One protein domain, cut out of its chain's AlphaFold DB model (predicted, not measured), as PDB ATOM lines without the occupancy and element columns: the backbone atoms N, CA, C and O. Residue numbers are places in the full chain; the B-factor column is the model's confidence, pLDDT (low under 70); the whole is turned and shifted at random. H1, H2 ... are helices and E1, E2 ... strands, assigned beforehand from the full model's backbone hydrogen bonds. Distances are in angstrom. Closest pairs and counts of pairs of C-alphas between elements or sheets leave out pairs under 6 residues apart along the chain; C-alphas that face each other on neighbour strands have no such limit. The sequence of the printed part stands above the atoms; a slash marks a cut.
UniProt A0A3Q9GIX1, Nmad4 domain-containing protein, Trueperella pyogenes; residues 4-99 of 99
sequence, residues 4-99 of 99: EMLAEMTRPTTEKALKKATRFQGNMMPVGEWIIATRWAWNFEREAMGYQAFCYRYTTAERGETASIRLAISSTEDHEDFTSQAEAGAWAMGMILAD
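What this domain is: This is residues 4 to 99 of the 99 residues of the protein "Nmad4 domain-containing protein" of Trueperella pyogenes (UniProt A0A3Q9GIX1). A strongly twisted sheet of four antiparallel strands makes the middle layer, with the long helix H3 covering one face and the small helical hairpin of H1 and H2 packed on the other. The long strands E2 and E3 run along the length of the domain, and the turns at Glu 47 and Ala 61 lie at its two ends. The printed part has 96 residues with three named helices and four named strands, in the order H1, H2, E1, E2, E3, E4, H3; the sheet runs E1 - E2 - E3 - E4, and the class is mixed, helices and strands. The whole is compact, with a radius of gyration of the C-alphas of 12.5 A and spans of 39 by 28 by 19 A.

How they stand to each other: H1, residues 4 to 10, and H2, residues 15 to 21, form a helical hairpin: they only just touch, with 3 pairs of C-alphas within 8 A, the closest being Glu 8 and Ala 21 at 5.9 A. They run opposite ways at a shallow tilt of 22 degrees. E1, residues 26 to 31, E2, residues 34 to 43, E3, residues 48 to 58, and E4, residues 69 to 74, follow as a meander, each strand the antiparallel neighbour of the one before. N 29 and O 36 are 2.8 A apart between E1 and E2, N 39 and O 52 are 2.9 A apart between E2 and E3, and N 57 and O 70 are 2.9 A apart between E3 and E4, each within hydrogen-bond range. E2 bends by 66 degrees at residue 40. H2 is on the sheet at a height of 7.9 A, over E2 and along the strands, at 9 degrees to E2 on the local plane. H1 is on the same face, and the closest C-alphas of H1 and E4 are those of Thr 10 and Leu 71, 6.4 A apart. H3, residues 85 to 98, is on the opposite face at a height of 8.5 A, over E2 and E3. It runs only just slantwise to the strands, at 33 degrees to E3 on the local plane; the C-alphas of Ala 53 and Ala 88 are the closest of E3 and H3, at 5.3 A. H3 is apart from H1 and H2. Every O i to N i+4 pair is within hydrogen-bond range in H2 and H3, and 2 of 3 are in H1.

Where its parts are: H1 begins at C-alpha 4, (39.779, -14.912, -5.717). From first to last C-alpha, E1 measures 16.1 A, E2 24.5 A, E3 31.7 A and H3 20.1 A. E3 begins at C-alpha 48, (50.601, -3.551, -13.579), and H3 ends at C-alpha 98, (25.548, 10.355, -10.940).

The domain as a whole: The C-alphas of Glu 47 and Ala 61 are the two farthest apart, at 40.1 A. The printed part has no cut, and no link is long. The mean pLDDT of the printed part is 88.6, with residues 4 to 6 under 70.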
ATOM      1  N   GLU A   4      39.892 -14.990  -7.173       61.09
ATOM      2  CA  GLU A   4      39.779 -14.912  -5.717       61.09
ATOM      3  C   GLU A   4      39.980 -13.496  -5.167       61.09
ATOM      4  O   GLU A   4      39.290 -13.111  -4.226       61.09
ATOM      5  N   MET A   5      40.857 -12.688  -5.774       62.81
ATOM      6  CA  MET A   5      41.119 -11.322  -5.311       62.81
ATOM      7  C   MET A   5      39.978 -10.370  -5.666       62.81
ATOM      8  O   MET A   5      39.579  -9.574  -4.818       62.81
ATOM      9  N   LEU A   6      39.415 -10.468  -6.877       67.81
ATOM     10  CA  LEU A   6      38.207  -9.710  -7.226       67.81
ATOM     11  C   LEU A   6      37.023 -10.172  -6.367       67.81
ATOM     12  O   LEU A   6      36.291  -9.354  -5.818       67.81
ATOM     13  N   ALA A   7      36.889 -11.487  -6.171       73.62
ATOM     14  CA  ALA A   7      35.857 -12.058  -5.320       73.62
ATOM     15  C   ALA A   7      35.909 -11.557  -3.866       73.62
ATOM     16  O   ALA A   7      34.872 -11.458  -3.215       73.62
ATOM     17  N   GLU A   8      37.091 -11.221  -3.352       83.62
ATOM     18  CA  GLU A   8      37.258 -10.650  -2.012       83.62
ATOM     19  C   GLU A   8      36.564  -9.286  -1.864       83.62
ATOM     20  O   GLU A   8      36.062  -8.977  -0.786       83.62
ATOM     21  N   MET A   9      36.472  -8.513  -2.952       88.19
ATOM     22  CA  MET A   9      35.760  -7.233  -2.989       88.19
ATOM     23  C   MET A   9      34.307  -7.384  -3.464       88.19
ATOM     24  O   MET A   9      33.455  -6.609  -3.055       88.19
ATOM     25  N   THR A  10      33.941  -8.389  -4.257       85.75
ATOM     26  CA  THR A  10      32.543  -8.520  -4.729       85.75
ATOM     27  C   THR A  10      31.618  -9.286  -3.777       85.75
ATOM     28  O   THR A  10      30.400  -9.148  -3.857       85.75
ATOM     29  N   ARG A  11      32.168 -10.078  -2.846       89.25
ATOM     30  CA  ARG A  11      31.410 -10.903  -1.881       89.25
ATOM     31  C   ARG A  11      31.000 -10.250  -0.549       89.25
ATOM     32  O   ARG A  11      30.095 -10.803   0.078       89.25
ATOM     33  N   PRO A  12      31.632  -9.178  -0.032       93.56
ATOM     34  CA  PRO A  12      31.225  -8.584   1.235       93.56
ATOM     35  C   PRO A  12      29.760  -8.134   1.233       93.56
ATOM     36  O   PRO A  12      29.341  -7.348   0.390       93.56
ATOM     37  N   THR A  13      28.999  -8.603   2.222       94.69
ATOM     38  CA  THR A  13      27.592  -8.222   2.450       94.69
ATOM     39  C   THR A  13      27.394  -7.394   3.718       94.69
ATOM     40  O   THR A  13      26.280  -6.978   4.018       94.69
ATOM     41  N   THR A  14      28.467  -7.144   4.476       95.19
ATOM     42  CA  THR A  14      28.453  -6.326   5.701       95.19
ATOM     43  C   THR A  14      29.654  -5.389   5.752       95.19
ATOM     44  O   THR A  14      30.705  -5.707   5.186       95.19
ATOM     45  N   GLU A  15      29.543  -4.277   6.487       93.25
ATOM     46  CA  GLU A  15      30.677  -3.371   6.734       93.25
ATOM     47  C   GLU A  15      31.889  -4.102   7.321       93.25
ATOM     48  O   GLU A  15      33.022  -3.874   6.907       93.25
ATOM     49  N   LYS A  16      31.673  -5.022   8.269       94.06
ATOM     50  CA  LYS A  16      32.756  -5.802   8.880       94.06
ATOM     51  C   LYS A  16      33.481  -6.683   7.868       94.06
ATOM     52  O   LYS A  16      34.711  -6.768   7.902       94.06
ATOM     53  N   ALA A  17      32.737  -7.346   6.982       93.75
ATOM     54  CA  ALA A  17      33.325  -8.151   5.919       93.75
ATOM     55  C   ALA A  17      34.112  -7.273   4.936       93.75
ATOM     56  O   ALA A  17      35.231  -7.630   4.571       93.75
ATOM     57  N   LEU A  18      33.575  -6.102   4.582       93.81
ATOM     58  CA  LEU A  18      34.242  -5.159   3.688       93.81
ATOM     59  C   LEU A  18      35.523  -4.600   4.312       93.81
ATOM     60  O   LEU A  18      36.583  -4.650   3.700       93.81
ATOM     61  N   LYS A  19      35.467  -4.181   5.578       91.81
ATOM     62  CA  LYS A  19      36.635  -3.719   6.338       91.81
ATOM     63  C   LYS A  19      37.727  -4.786   6.429       91.81
ATOM     64  O   LYS A  19      38.914  -4.461   6.434       91.81
ATOM     65  N   LYS A  20      37.347  -6.068   6.508       91.06
ATOM     66  CA  LYS A  20      38.296  -7.188   6.447       91.06
ATOM     67  C   LYS A  20      38.938  -7.295   5.060       91.06
ATOM     68  O   LYS A  20      40.157  -7.434   5.002       91.06
ATOM     69  N   ALA A  21      38.150  -7.187   3.990       89.06
ATOM     70  CA  ALA A  21      38.631  -7.225   2.606       89.06
ATOM     71  C   ALA A  21      39.575  -6.053   2.270       89.06
ATOM     72  O   ALA A  21      40.562  -6.226   1.561       89.06
ATOM     73  N   THR A  22      39.347  -4.865   2.840       87.81
ATOM     74  CA  THR A  22      40.188  -3.678   2.601       87.81
ATOM     75  C   THR A  22      41.398  -3.564   3.536       87.81
ATOM     76  O   THR A  22      42.169  -2.617   3.409       87.81
ATOM     77  N   ARG A  23      41.601  -4.490   4.486       81.81
ATOM     78  CA  ARG A  23      42.513  -4.305   5.636       81.81
ATOM     79  C   ARG A  23      43.968  -3.980   5.283       81.81
ATOM     80  O   ARG A  23      44.591  -3.205   6.001       81.81
ATOM     81  N   PHE A  24      44.539  -4.627   4.271       72.56
ATOM     82  CA  PHE A  24      45.986  -4.552   4.016       72.56
ATOM     83  C   PHE A  24      46.376  -3.567   2.919       72.56
ATOM     84  O   PHE A  24      47.506  -3.093   2.902       72.56
ATOM     85  N   GLN A  25      45.470  -3.288   1.986       77.06
ATOM     86  CA  GLN A  25      45.786  -2.556   0.760       77.06
ATOM     87  C   GLN A  25      44.643  -1.648   0.316       77.06
ATOM     88  O   GLN A  25      44.617  -1.219  -0.830       77.06
ATOM     89  N   GLY A  26      43.684  -1.363   1.192       82.88
ATOM     90  CA  GLY A  26      42.538  -0.552   0.843       82.88
ATOM     91  C   GLY A  26      42.182   0.488   1.883       82.88
ATOM     92  O   GLY A  26      42.702   0.511   2.994       82.88
ATOM     93  N   ASN A  27      41.265   1.359   1.492       89.88
ATOM     94  CA  ASN A  27      40.592   2.284   2.388       89.88
ATOM     95  C   ASN A  27      39.089   2.143   2.194       89.88
ATOM     96  O   ASN A  27      38.641   1.839   1.092       89.88
ATOM     97  N   MET A  28      38.336   2.376   3.260       92.88
ATOM     98  CA  MET A  28      36.883   2.323   3.274       92.88
ATOM     99  C   MET A  28      36.368   3.617   3.899       92.88
ATOM    100  O   MET A  28      36.741   3.950   5.023       92.88
ATOM    101  N   MET A  29      35.503   4.327   3.182       93.69
ATOM    102  CA  MET A  29      34.933   5.601   3.602       93.69
ATOM    103  C   MET A  29      33.409   5.566   3.422       93.69
ATOM    104  O   MET A  29      32.933   5.572   2.285       93.69
ATOM    105  N   PRO A  30      32.629   5.516   4.516       92.94
ATOM    106  CA  PRO A  30      31.184   5.716   4.459       92.94
ATOM    107  C   PRO A  30      30.845   7.149   4.021       92.94
ATOM    108  O   PRO A  30      31.415   8.107   4.545       92.94
ATOM    109  N   VAL A  31      29.905   7.299   3.087       92.94
ATOM    110  CA  VAL A  31      29.430   8.580   2.538       92.94
ATOM    111  C   VAL A  31      27.910   8.511   2.354       92.94
ATOM    112  O   VAL A  31      27.411   7.990   1.361       92.94
ATOM    113  N   GLY A  32      27.146   9.022   3.322       91.88
ATOM    114  CA  GLY A  32      25.678   9.009   3.263       91.88
ATOM    115  C   GLY A  32      25.089   7.590   3.237       91.88
ATOM    116  O   GLY A  32      25.171   6.849   4.219       91.88
ATOM    117  N   GLU A  33      24.454   7.221   2.124       94.62
ATOM    118  CA  GLU A  33      23.934   5.865   1.876       94.62
ATOM    119  C   GLU A  33      24.932   4.925   1.179       94.62
ATOM    120  O   GLU A  33      24.623   3.755   0.942       94.62
ATOM    121  N   TRP A  34      26.139   5.419   0.912       96.19
ATOM    122  CA  TRP A  34      27.194   4.710   0.208       96.19
ATOM    123  C   TRP A  34      28.380   4.391   1.112       96.19
ATOM    124  O   TRP A  34      28.596   5.002   2.160       96.19
ATOM    125  N   ILE A  35      29.199   3.453   0.656       96.06
ATOM    126  CA  ILE A  35      30.547   3.206   1.144       96.06
ATOM    127  C   ILE A  35      31.462   3.138  -0.069       96.06
ATOM    128  O   ILE A  35      31.284   2.285  -0.940       96.06
ATOM    129  N   ILE A  36      32.467   4.004  -0.097       96.44
ATOM    130  CA  ILE A  36      33.541   3.943  -1.081       96.44
ATOM    131  C   ILE A  36      34.651   3.077  -0.506       96.44
ATOM    132  O   ILE A  36      35.194   3.378   0.558       96.44
ATOM    133  N   ALA A  37      35.013   2.017  -1.218       95.12
ATOM    134  CA  ALA A  37      36.211   1.247  -0.948       95.12
ATOM    135  C   ALA A  37      37.209   1.416  -2.092       95.12
ATOM    136  O   ALA A  37      36.873   1.265  -3.262       95.12
ATOM    137  N   THR A  38      38.456   1.699  -1.744       93.44
ATOM    138  CA  THR A  38      39.579   1.713  -2.688       93.44
ATOM    139  C   THR A  38      40.536   0.595  -2.326       93.44
ATOM    140  O   THR A  38      40.666   0.273  -1.145       93.44
ATOM    141  N   ARG A  39      41.217   0.004  -3.306       90.75
ATOM    142  CA  ARG A  39      42.210  -1.052  -3.081       90.75
ATOM    143  C   ARG A  39      43.361  -0.942  -4.071       90.75
ATOM    144  O   ARG A  39      43.119  -0.792  -5.258       90.75
ATOM    145  N   TRP A  40      44.590  -1.082  -3.589       90.31
ATOM    146  CA  TRP A  40      45.770  -1.342  -4.406       90.31
ATOM    147  C   TRP A  40      45.828  -2.828  -4.757       90.31
ATOM    148  O   TRP A  40      45.907  -3.676  -3.866       90.31
ATOM    149  N   ALA A  41      45.747  -3.159  -6.041       86.44
ATOM    150  CA  ALA A  41      45.718  -4.536  -6.518       86.44
ATOM    151  C   ALA A  41      46.421  -4.666  -7.874       86.44
ATOM    152  O   ALA A  41      46.662  -3.687  -8.576       86.44
ATOM    153  N   TRP A  42      46.761  -5.901  -8.237       84.50
ATOM    154  CA  TRP A  42      47.285  -6.203  -9.563       84.50
ATOM    155  C   TRP A  42      46.152  -6.168 -10.594       84.50
ATOM    156  O   TRP A  42      45.198  -6.946 -10.485       84.50
ATOM    157  N   ASN A  43      46.267  -5.303 -11.604       78.00
ATOM    158  CA  ASN A  43      45.419  -5.339 -12.788       78.00
ATOM    159  C   ASN A  43      46.048  -6.304 -13.811       78.00
ATOM    160  O   ASN A  43      47.134  -6.061 -14.334       78.00
ATOM    161  N   PHE A  44      45.359  -7.414 -14.093       74.56
ATOM    162  CA  PHE A  44      45.836  -8.436 -15.029       74.56
ATOM    163  C   PHE A  44      45.738  -8.021 -16.495       74.56
ATOM    164  O   PHE A  44      46.534  -8.508 -17.286       74.56
ATOM    165  N   GLU A  45      44.787  -7.164 -16.863       72.69
ATOM    166  CA  GLU A  45      44.649  -6.688 -18.246       72.69
ATOM    167  C   GLU A  45      45.808  -5.763 -18.625       72.69
ATOM    168  O   GLU A  45      46.234  -5.728 -19.776       72.69
ATOM    169  N   ARG A  46      46.353  -5.050 -17.635       71.81
ATOM    170  CA  ARG A  46      47.450  -4.093 -17.819       71.81
ATOM    171  C   ARG A  46      48.812  -4.578 -17.364       71.81
ATOM    172  O   ARG A  46      49.787  -3.854 -17.540       71.81
ATOM    173  N   GLU A  47      48.867  -5.758 -16.756       83.75
ATOM    174  CA  GLU A  47      50.084  -6.332 -16.180       83.75
ATOM    175  C   GLU A  47      50.825  -5.344 -15.255       83.75
ATOM    176  O   GLU A  47      52.053  -5.245 -15.263       83.75
ATOM    177  N   ALA A  48      50.067  -4.584 -14.458       85.75
ATOM    178  CA  ALA A  48      50.601  -3.551 -13.579       85.75
ATOM    179  C   ALA A  48      49.797  -3.428 -12.278       85.75
ATOM    180  O   ALA A  48      48.621  -3.787 -12.202       85.75
ATOM    181  N   MET A  49      50.440  -2.890 -11.239       87.62
ATOM    182  CA  MET A  49      49.747  -2.518 -10.006       87.62
ATOM    183  C   MET A  49      48.976  -1.207 -10.200       87.62
ATOM    184  O   MET A  49      49.505  -0.260 -10.782       87.62
ATOM    185  N   GLY A  50      47.751  -1.160  -9.681       89.69
ATOM    186  CA  GLY A  50      46.845  -0.020  -9.793       89.69
ATOM    187  C   GLY A  50      45.881   0.066  -8.609       89.69
ATOM    188  O   GLY A  50      45.711  -0.888  -7.842       89.69
ATOM    189  N   TYR A  51      45.256   1.228  -8.441       90.88
ATOM    190  CA  TYR A  51      44.137   1.399  -7.526       90.88
ATOM    191  C   TYR A  51      42.833   1.063  -8.243       90.88
ATOM    192  O   TYR A  51      42.624   1.432  -9.391       90.88
ATOM    193  N   GLN A  52      41.954   0.381  -7.524       91.12
ATOM    194  CA  GLN A  52      40.594   0.053  -7.924       91.12
ATOM    195  C   GLN A  52      39.631   0.700  -6.934       91.12
ATOM    196  O   GLN A  52      39.912   0.758  -5.734       91.12
ATOM    197  N   ALA A  53      38.492   1.153  -7.433       93.38
ATOM    198  CA  ALA A  53      37.372   1.669  -6.669       93.38
ATOM    199  C   ALA A  53      36.154   0.737  -6.737       93.38
ATOM    200  O   ALA A  53      35.836   0.164  -7.784       93.38
ATOM    201  N   PHE A  54      35.459   0.632  -5.608       94.19
ATOM    202  CA  PHE A  54      34.241  -0.143  -5.411       94.19
ATOM    203  C   PHE A  54      33.261   0.693  -4.584       94.19
ATOM    204  O   PHE A  54      33.617   1.168  -3.503       94.19
ATOM    205  N   CYS A  55      32.031   0.853  -5.064       95.56
ATOM    206  CA  CYS A  55      30.977   1.573  -4.355       95.56
ATOM    207  C   CYS A  55      29.911   0.585  -3.890       95.56
ATOM    208  O   CYS A  55      29.272  -0.100  -4.696       95.56
ATOM    209  N   TYR A  56      29.708   0.525  -2.580       96.38
ATOM    210  CA  TYR A  56      28.664  -0.277  -1.957       96.38
ATOM    211  C   TYR A  56      27.546   0.634  -1.483       96.38
ATOM    212  O   TYR A  56      27.812   1.733  -1.005       96.38
ATOM    213  N   ARG A  57      26.309   0.152  -1.547       96.12
ATOM    214  CA  ARG A  57      25.146   0.843  -0.992       96.12
ATOM    215  C   ARG A  57      24.643   0.111   0.239       96.12
ATOM    216  O   ARG A  57      24.597  -1.125   0.255       96.12
ATOM    217  N   TYR A  58      24.250   0.859   1.262       95.94
ATOM    218  CA  TYR A  58      23.505   0.292   2.377       95.94
ATOM    219  C   TYR A  58      22.132  -0.177   1.900       95.94
ATOM    220  O   TYR A  58      21.418   0.537   1.203       95.94
ATOM    221  N   THR A  59      21.748  -1.381   2.304       94.19
ATOM    222  CA  THR A  59      20.440  -1.971   1.961       94.19
ATOM    223  C   THR A  59      19.386  -1.741   3.044       94.19
ATOM    224  O   THR A  59      18.204  -1.994   2.828       94.19
ATOM    225  N   THR A  60      19.804  -1.242   4.209       89.06
ATOM    226  CA  THR A  60      18.942  -0.874   5.336       89.06
ATOM    227  C   THR A  60      19.314   0.520   5.847       89.06
ATOM    228  O   THR A  60      20.346   1.078   5.471       89.06
ATOM    229  N   ALA A  61      18.478   1.113   6.704       87.56
ATOM    230  CA  ALA A  61      18.786   2.391   7.360       87.56
ATOM    231  C   ALA A  61      19.825   2.254   8.491       87.56
ATOM    232  O   ALA A  61      20.390   3.250   8.938       87.56
ATOM    233  N   GLU A  62      20.092   1.031   8.950       86.31
ATOM    234  CA  GLU A  62      21.065   0.763  10.006       86.31
ATOM    235  C   GLU A  62      22.499   0.978   9.503       86.31
ATOM    236  O   GLU A  62      22.811   0.779   8.325       86.31
ATOM    237  N   ARG A  63      23.380   1.419  10.403       87.62
ATOM    238  CA  ARG A  63      24.798   1.696  10.133       87.62
ATOM    239  C   ARG A  63      25.663   0.998  11.178       87.62
ATOM    240  O   ARG A  63      25.229   0.832  12.317       87.62
ATOM    241  N   GLY A  64      26.880   0.614  10.799       86.62
ATOM    242  CA  GLY A  64      27.837  -0.060  11.675       86.62
ATOM    243  C   GLY A  64      28.218  -1.459  11.193       86.62
ATOM    244  O   GLY A  64      27.839  -1.899  10.114       86.62
ATOM    245  N   GLU A  65      28.972  -2.192  12.017       89.31
ATOM    246  CA  GLU A  65      29.688  -3.407  11.592       89.31
ATOM    247  C   GLU A  65      28.818  -4.480  10.915       89.31
ATOM    248  O   GLU A  65      29.290  -5.184  10.017       89.31
ATOM    249  N   THR A  66      27.567  -4.621  11.346       91.94
ATOM    250  CA  THR A  66      26.613  -5.619  10.841       91.94
ATOM    251  C   THR A  66      25.650  -5.060   9.798       91.94
ATOM    252  O   THR A  66      24.799  -5.804   9.311       91.94
ATOM    253  N   ALA A  67      25.761  -3.775   9.451       93.25
ATOM    254  CA  ALA A  67      24.904  -3.146   8.459       93.25
ATOM    255  C   ALA A  67      25.054  -3.857   7.114       93.25
ATOM    256  O   ALA A  67      26.167  -4.130   6.656       93.25
ATOM    257  N   SER A  68      23.913  -4.178   6.506       94.75
ATOM    258  CA  SER A  68      23.871  -4.921   5.252       94.75
ATOM    259  C   SER A  68      24.187  -3.998   4.083       94.75
ATOM    260  O   SER A  68      23.537  -2.965   3.899       94.75
ATOM    261  N   ILE A  69      25.156  -4.398   3.269       96.25
ATOM    262  CA  ILE A  69      25.632  -3.647   2.106       96.25
ATOM    263  C   ILE A  69      25.569  -4.511   0.852       96.25
ATOM    264  O   ILE A  69      25.581  -5.742   0.923       96.25
ATOM    265  N   ARG A  70      25.547  -3.864  -0.308       95.88
ATOM    266  CA  ARG A  70      25.644  -4.528  -1.607       95.88
ATOM    267  C   ARG A  70      26.586  -3.747  -2.511       95.88
ATOM    268  O   ARG A  70      26.481  -2.526  -2.568       95.88
ATOM    269  N   LEU A  71      27.477  -4.445  -3.216       95.38
ATOM    270  CA  LEU A  71      28.271  -3.832  -4.281       95.38
ATOM    271  C   LEU A  71      27.333  -3.373  -5.402       95.38
ATOM    272  O   LEU A  71      26.512  -4.162  -5.875       95.38
ATOM    273  N   ALA A  72      27.451  -2.110  -5.791       94.31
ATOM    274  CA  ALA A  72      26.613  -1.498  -6.814       94.31
ATOM    275  C   ALA A  72      27.425  -1.016  -8.022       94.31
ATOM    276  O   ALA A  72      26.943  -1.146  -9.139       94.31
ATOM    277  N   ILE A  73      28.643  -0.501  -7.809       93.31
ATOM    278  CA  ILE A  73      29.502   0.034  -8.879       93.31
ATOM    279  C   ILE A  73      30.945  -0.416  -8.647       93.31
ATOM    280  O   ILE A  73      31.415  -0.431  -7.503       93.31
ATOM    281  N   SER A  74      31.672  -0.751  -9.715       91.62
ATOM    282  CA  SER A  74      33.092  -1.082  -9.640       91.62
ATOM    283  C   SER A  74      33.871  -0.596 -10.857       91.62
ATOM    284  O   SER A  74      33.572  -0.971 -11.983       91.62
ATOM    285  N   SER A  75      34.966   0.120 -10.603       89.06
ATOM    286  CA  SER A  75      35.913   0.551 -11.648       89.06
ATOM    287  C   SER A  75      36.498  -0.597 -12.471       89.06
ATOM    288  O   SER A  75      36.915  -0.386 -13.603       89.06
ATOM    289  N   THR A  76      36.526  -1.820 -11.926       81.50
ATOM    290  CA  THR A  76      37.034  -2.981 -12.666       81.50
ATOM    291  C   THR A  76      36.079  -3.439 -13.759       81.50
ATOM    292  O   THR A  76      36.528  -4.056 -14.713       81.50
ATOM    293  N   GLU A  77      34.776  -3.181 -13.607       79.12
ATOM    294  CA  GLU A  77      33.777  -3.472 -14.644       79.12
ATOM    295  C   GLU A  77      33.772  -2.384 -15.729       79.12
ATOM    296  O   GLU A  77      33.499  -2.684 -16.887       79.12
ATOM    297  N   ASP A  78      34.164  -1.157 -15.372       76.38
ATOM    298  CA  ASP A  78      34.251  -0.010 -16.286       76.38
ATOM    299  C   ASP A  78      35.629   0.139 -16.965       76.38
ATOM    300  O   ASP A  78      35.843   1.075 -17.732       76.38
ATOM    301  N   HIS A  79      36.565  -0.788 -16.712       74.62
ATOM    302  CA  HIS A  79      37.952  -0.759 -17.206       74.62
ATOM    303  C   HIS A  79      38.704   0.550 -16.886       74.62
ATOM    304  O   HIS A  79      39.548   1.007 -17.658       74.62
ATOM    305  N   GLU A  80      38.401   1.148 -15.736       75.94
ATOM    306  CA  GLU A  80      39.035   2.376 -15.261       75.94
ATOM    307  C   GLU A  80      40.277   2.064 -14.422       75.94
ATOM    308  O   GLU A  80      40.281   1.163 -13.577       75.94
ATOM    309  N   ASP A  81      41.338   2.847 -14.626       75.50
ATOM    310  CA  ASP A  81      42.629   2.628 -13.983       75.50
ATOM    311  C   ASP A  81      43.130   3.859 -13.253       75.50
ATOM    312  O   ASP A  81      43.246   4.949 -13.815       75.50
ATOM    313  N   PHE A  82      43.558   3.642 -12.014       88.69
ATOM    314  CA  PHE A  82      44.048   4.714 -11.169       88.69
ATOM    315  C   PHE A  82      45.463   4.421 -10.697       88.69
ATOM    316  O   PHE A  82      45.775   3.335 -10.204       88.69
ATOM    317  N   THR A  83      46.338   5.413 -10.816       89.56
ATOM    318  CA  THR A  83      47.717   5.311 -10.320       89.56
ATOM    319  C   THR A  83      47.820   5.758  -8.868       89.56
ATOM    320  O   THR A  83      48.781   5.429  -8.174       89.56
ATOM    321  N   SER A  84      46.791   6.454  -8.377       91.00
ATOM    322  CA  SER A  84      46.685   6.899  -6.997       91.00
ATOM    323  C   SER A  84      45.331   6.566  -6.373       91.00
ATOM    324  O   SER A  84      44.296   6.468  -7.034       91.00
ATOM    325  N   GLN A  85      45.329   6.453  -5.047       90.94
ATOM    326  CA  GLN A  85      44.107   6.273  -4.270       90.94
ATOM    327  C   GLN A  85      43.145   7.460  -4.414       90.94
ATOM    328  O   GLN A  85      41.931   7.280  -4.354       90.94
ATOM    329  N   ALA A  86      43.692   8.667  -4.588       92.75
ATOM    330  CA  ALA A  86      42.916   9.890  -4.739       92.75
ATOM    331  C   ALA A  86      42.116   9.891  -6.047       92.75
ATOM    332  O   ALA A  86      40.937  10.222  -6.020       92.75
ATOM    333  N   GLU A  87      42.723   9.464  -7.158       94.56
ATOM    334  CA  GLU A  87      42.035   9.308  -8.446       94.56
ATOM    335  C   GLU A  87      40.894   8.289  -8.346       94.56
ATOM    336  O   GLU A  87      39.760   8.604  -8.698       94.56
ATOM    337  N   ALA A  88      41.160   7.117  -7.758       93.94
ATOM    338  CA  ALA A  88      40.142   6.086  -7.555       93.94
ATOM    339  C   ALA A  88      38.983   6.578  -6.674       93.94
ATOM    340  O   ALA A  88      37.812   6.336  -6.965       93.94
ATOM    341  N   GLY A  89      39.301   7.295  -5.594       93.56
ATOM    342  CA  GLY A  89      38.304   7.898  -4.714       93.56
ATOM    343  C   GLY A  89      37.497   9.003  -5.398       93.56
ATOM    344  O   GLY A  89      36.285   9.062  -5.215       93.56
ATOM    345  N   ALA A  90      38.137   9.853  -6.205       94.69
ATOM    346  CA  ALA A  90      37.472  10.919  -6.950       94.69
ATOM    347  C   ALA A  90      36.522  10.358  -8.014       94.69
ATOM    348  O   ALA A  90      35.393  10.832  -8.132       94.69
ATOM    349  N   TRP A  91      36.945   9.313  -8.729       95.44
ATOM    350  CA  TRP A  91      36.081   8.590  -9.655       95.44
ATOM    351  C   TRP A  91      34.868   7.990  -8.937       95.44
ATOM    352  O   TRP A  91      33.736   8.232  -9.346       95.44
ATOM    353  N   ALA A  92      35.081   7.305  -7.805       95.50
ATOM    354  CA  ALA A  92      33.994   6.739  -7.003       95.50
ATOM    355  C   ALA A  92      33.003   7.811  -6.527       95.50
ATOM    356  O   ALA A  92      31.794   7.623  -6.628       95.50
ATOM    357  N   MET A  93      33.514   8.954  -6.054       95.69
ATOM    358  CA  MET A  93      32.695  10.114  -5.692       95.69
ATOM    359  C   MET A  93      31.880  10.637  -6.886       95.69
ATOM    360  O   MET A  93      30.724  11.004  -6.713       95.69
ATOM    361  N   GLY A  94      32.456  10.661  -8.091       95.19
ATOM    362  CA  GLY A  94      31.742  11.033  -9.313       95.19
ATOM    363  C   GLY A  94      30.608  10.064  -9.652       95.19
ATOM    364  O   GLY A  94      29.508  10.509  -9.965       95.19
ATOM    365  N   MET A  95      30.851   8.758  -9.520       95.12
ATOM    366  CA  MET A  95      29.845   7.724  -9.784       95.12
ATOM    367  C   MET A  95      28.665   7.801  -8.810       95.12
ATOM    368  O   MET A  95      27.522   7.786  -9.249       95.12
ATOM    369  N   ILE A  96      28.913   7.960  -7.503       94.94
ATOM    370  CA  ILE A  96      27.818   8.063  -6.517       94.94
ATOM    371  C   ILE A  96      26.982   9.342  -6.664       94.94
ATOM    372  O   ILE A  96      25.865   9.389  -6.167       94.94
ATOM    373  N   LEU A  97      27.528  10.400  -7.276       92.38
ATOM    374  CA  LEU A  97      26.801  11.648  -7.539       92.38
ATOM    375  C   LEU A  97      25.981  11.583  -8.835       92.38
ATOM    376  O   LEU A  97      25.160  12.470  -9.068       92.38
ATOM    377  N   ALA A  98      26.243  10.585  -9.680       89.06
ATOM    378  CA  ALA A  98      25.548  10.355 -10.940       89.06
ATOM    379  C   ALA A  98      24.441   9.279 -10.848       89.06
ATOM    380  O   ALA A  98      23.653   9.187 -11.790       89.06
ATOM    381  N   ASP A  99      24.390   8.495  -9.759       82.62
ATOM    382  CA  ASP A  99      23.303   7.547  -9.412       82.62
ATOM    383  C   ASP A  99      22.084   8.266  -8.806       82.62
ATOM    384  O   ASP A  99      20.943   7.900  -9.172       82.62
TER     385      ASP A  99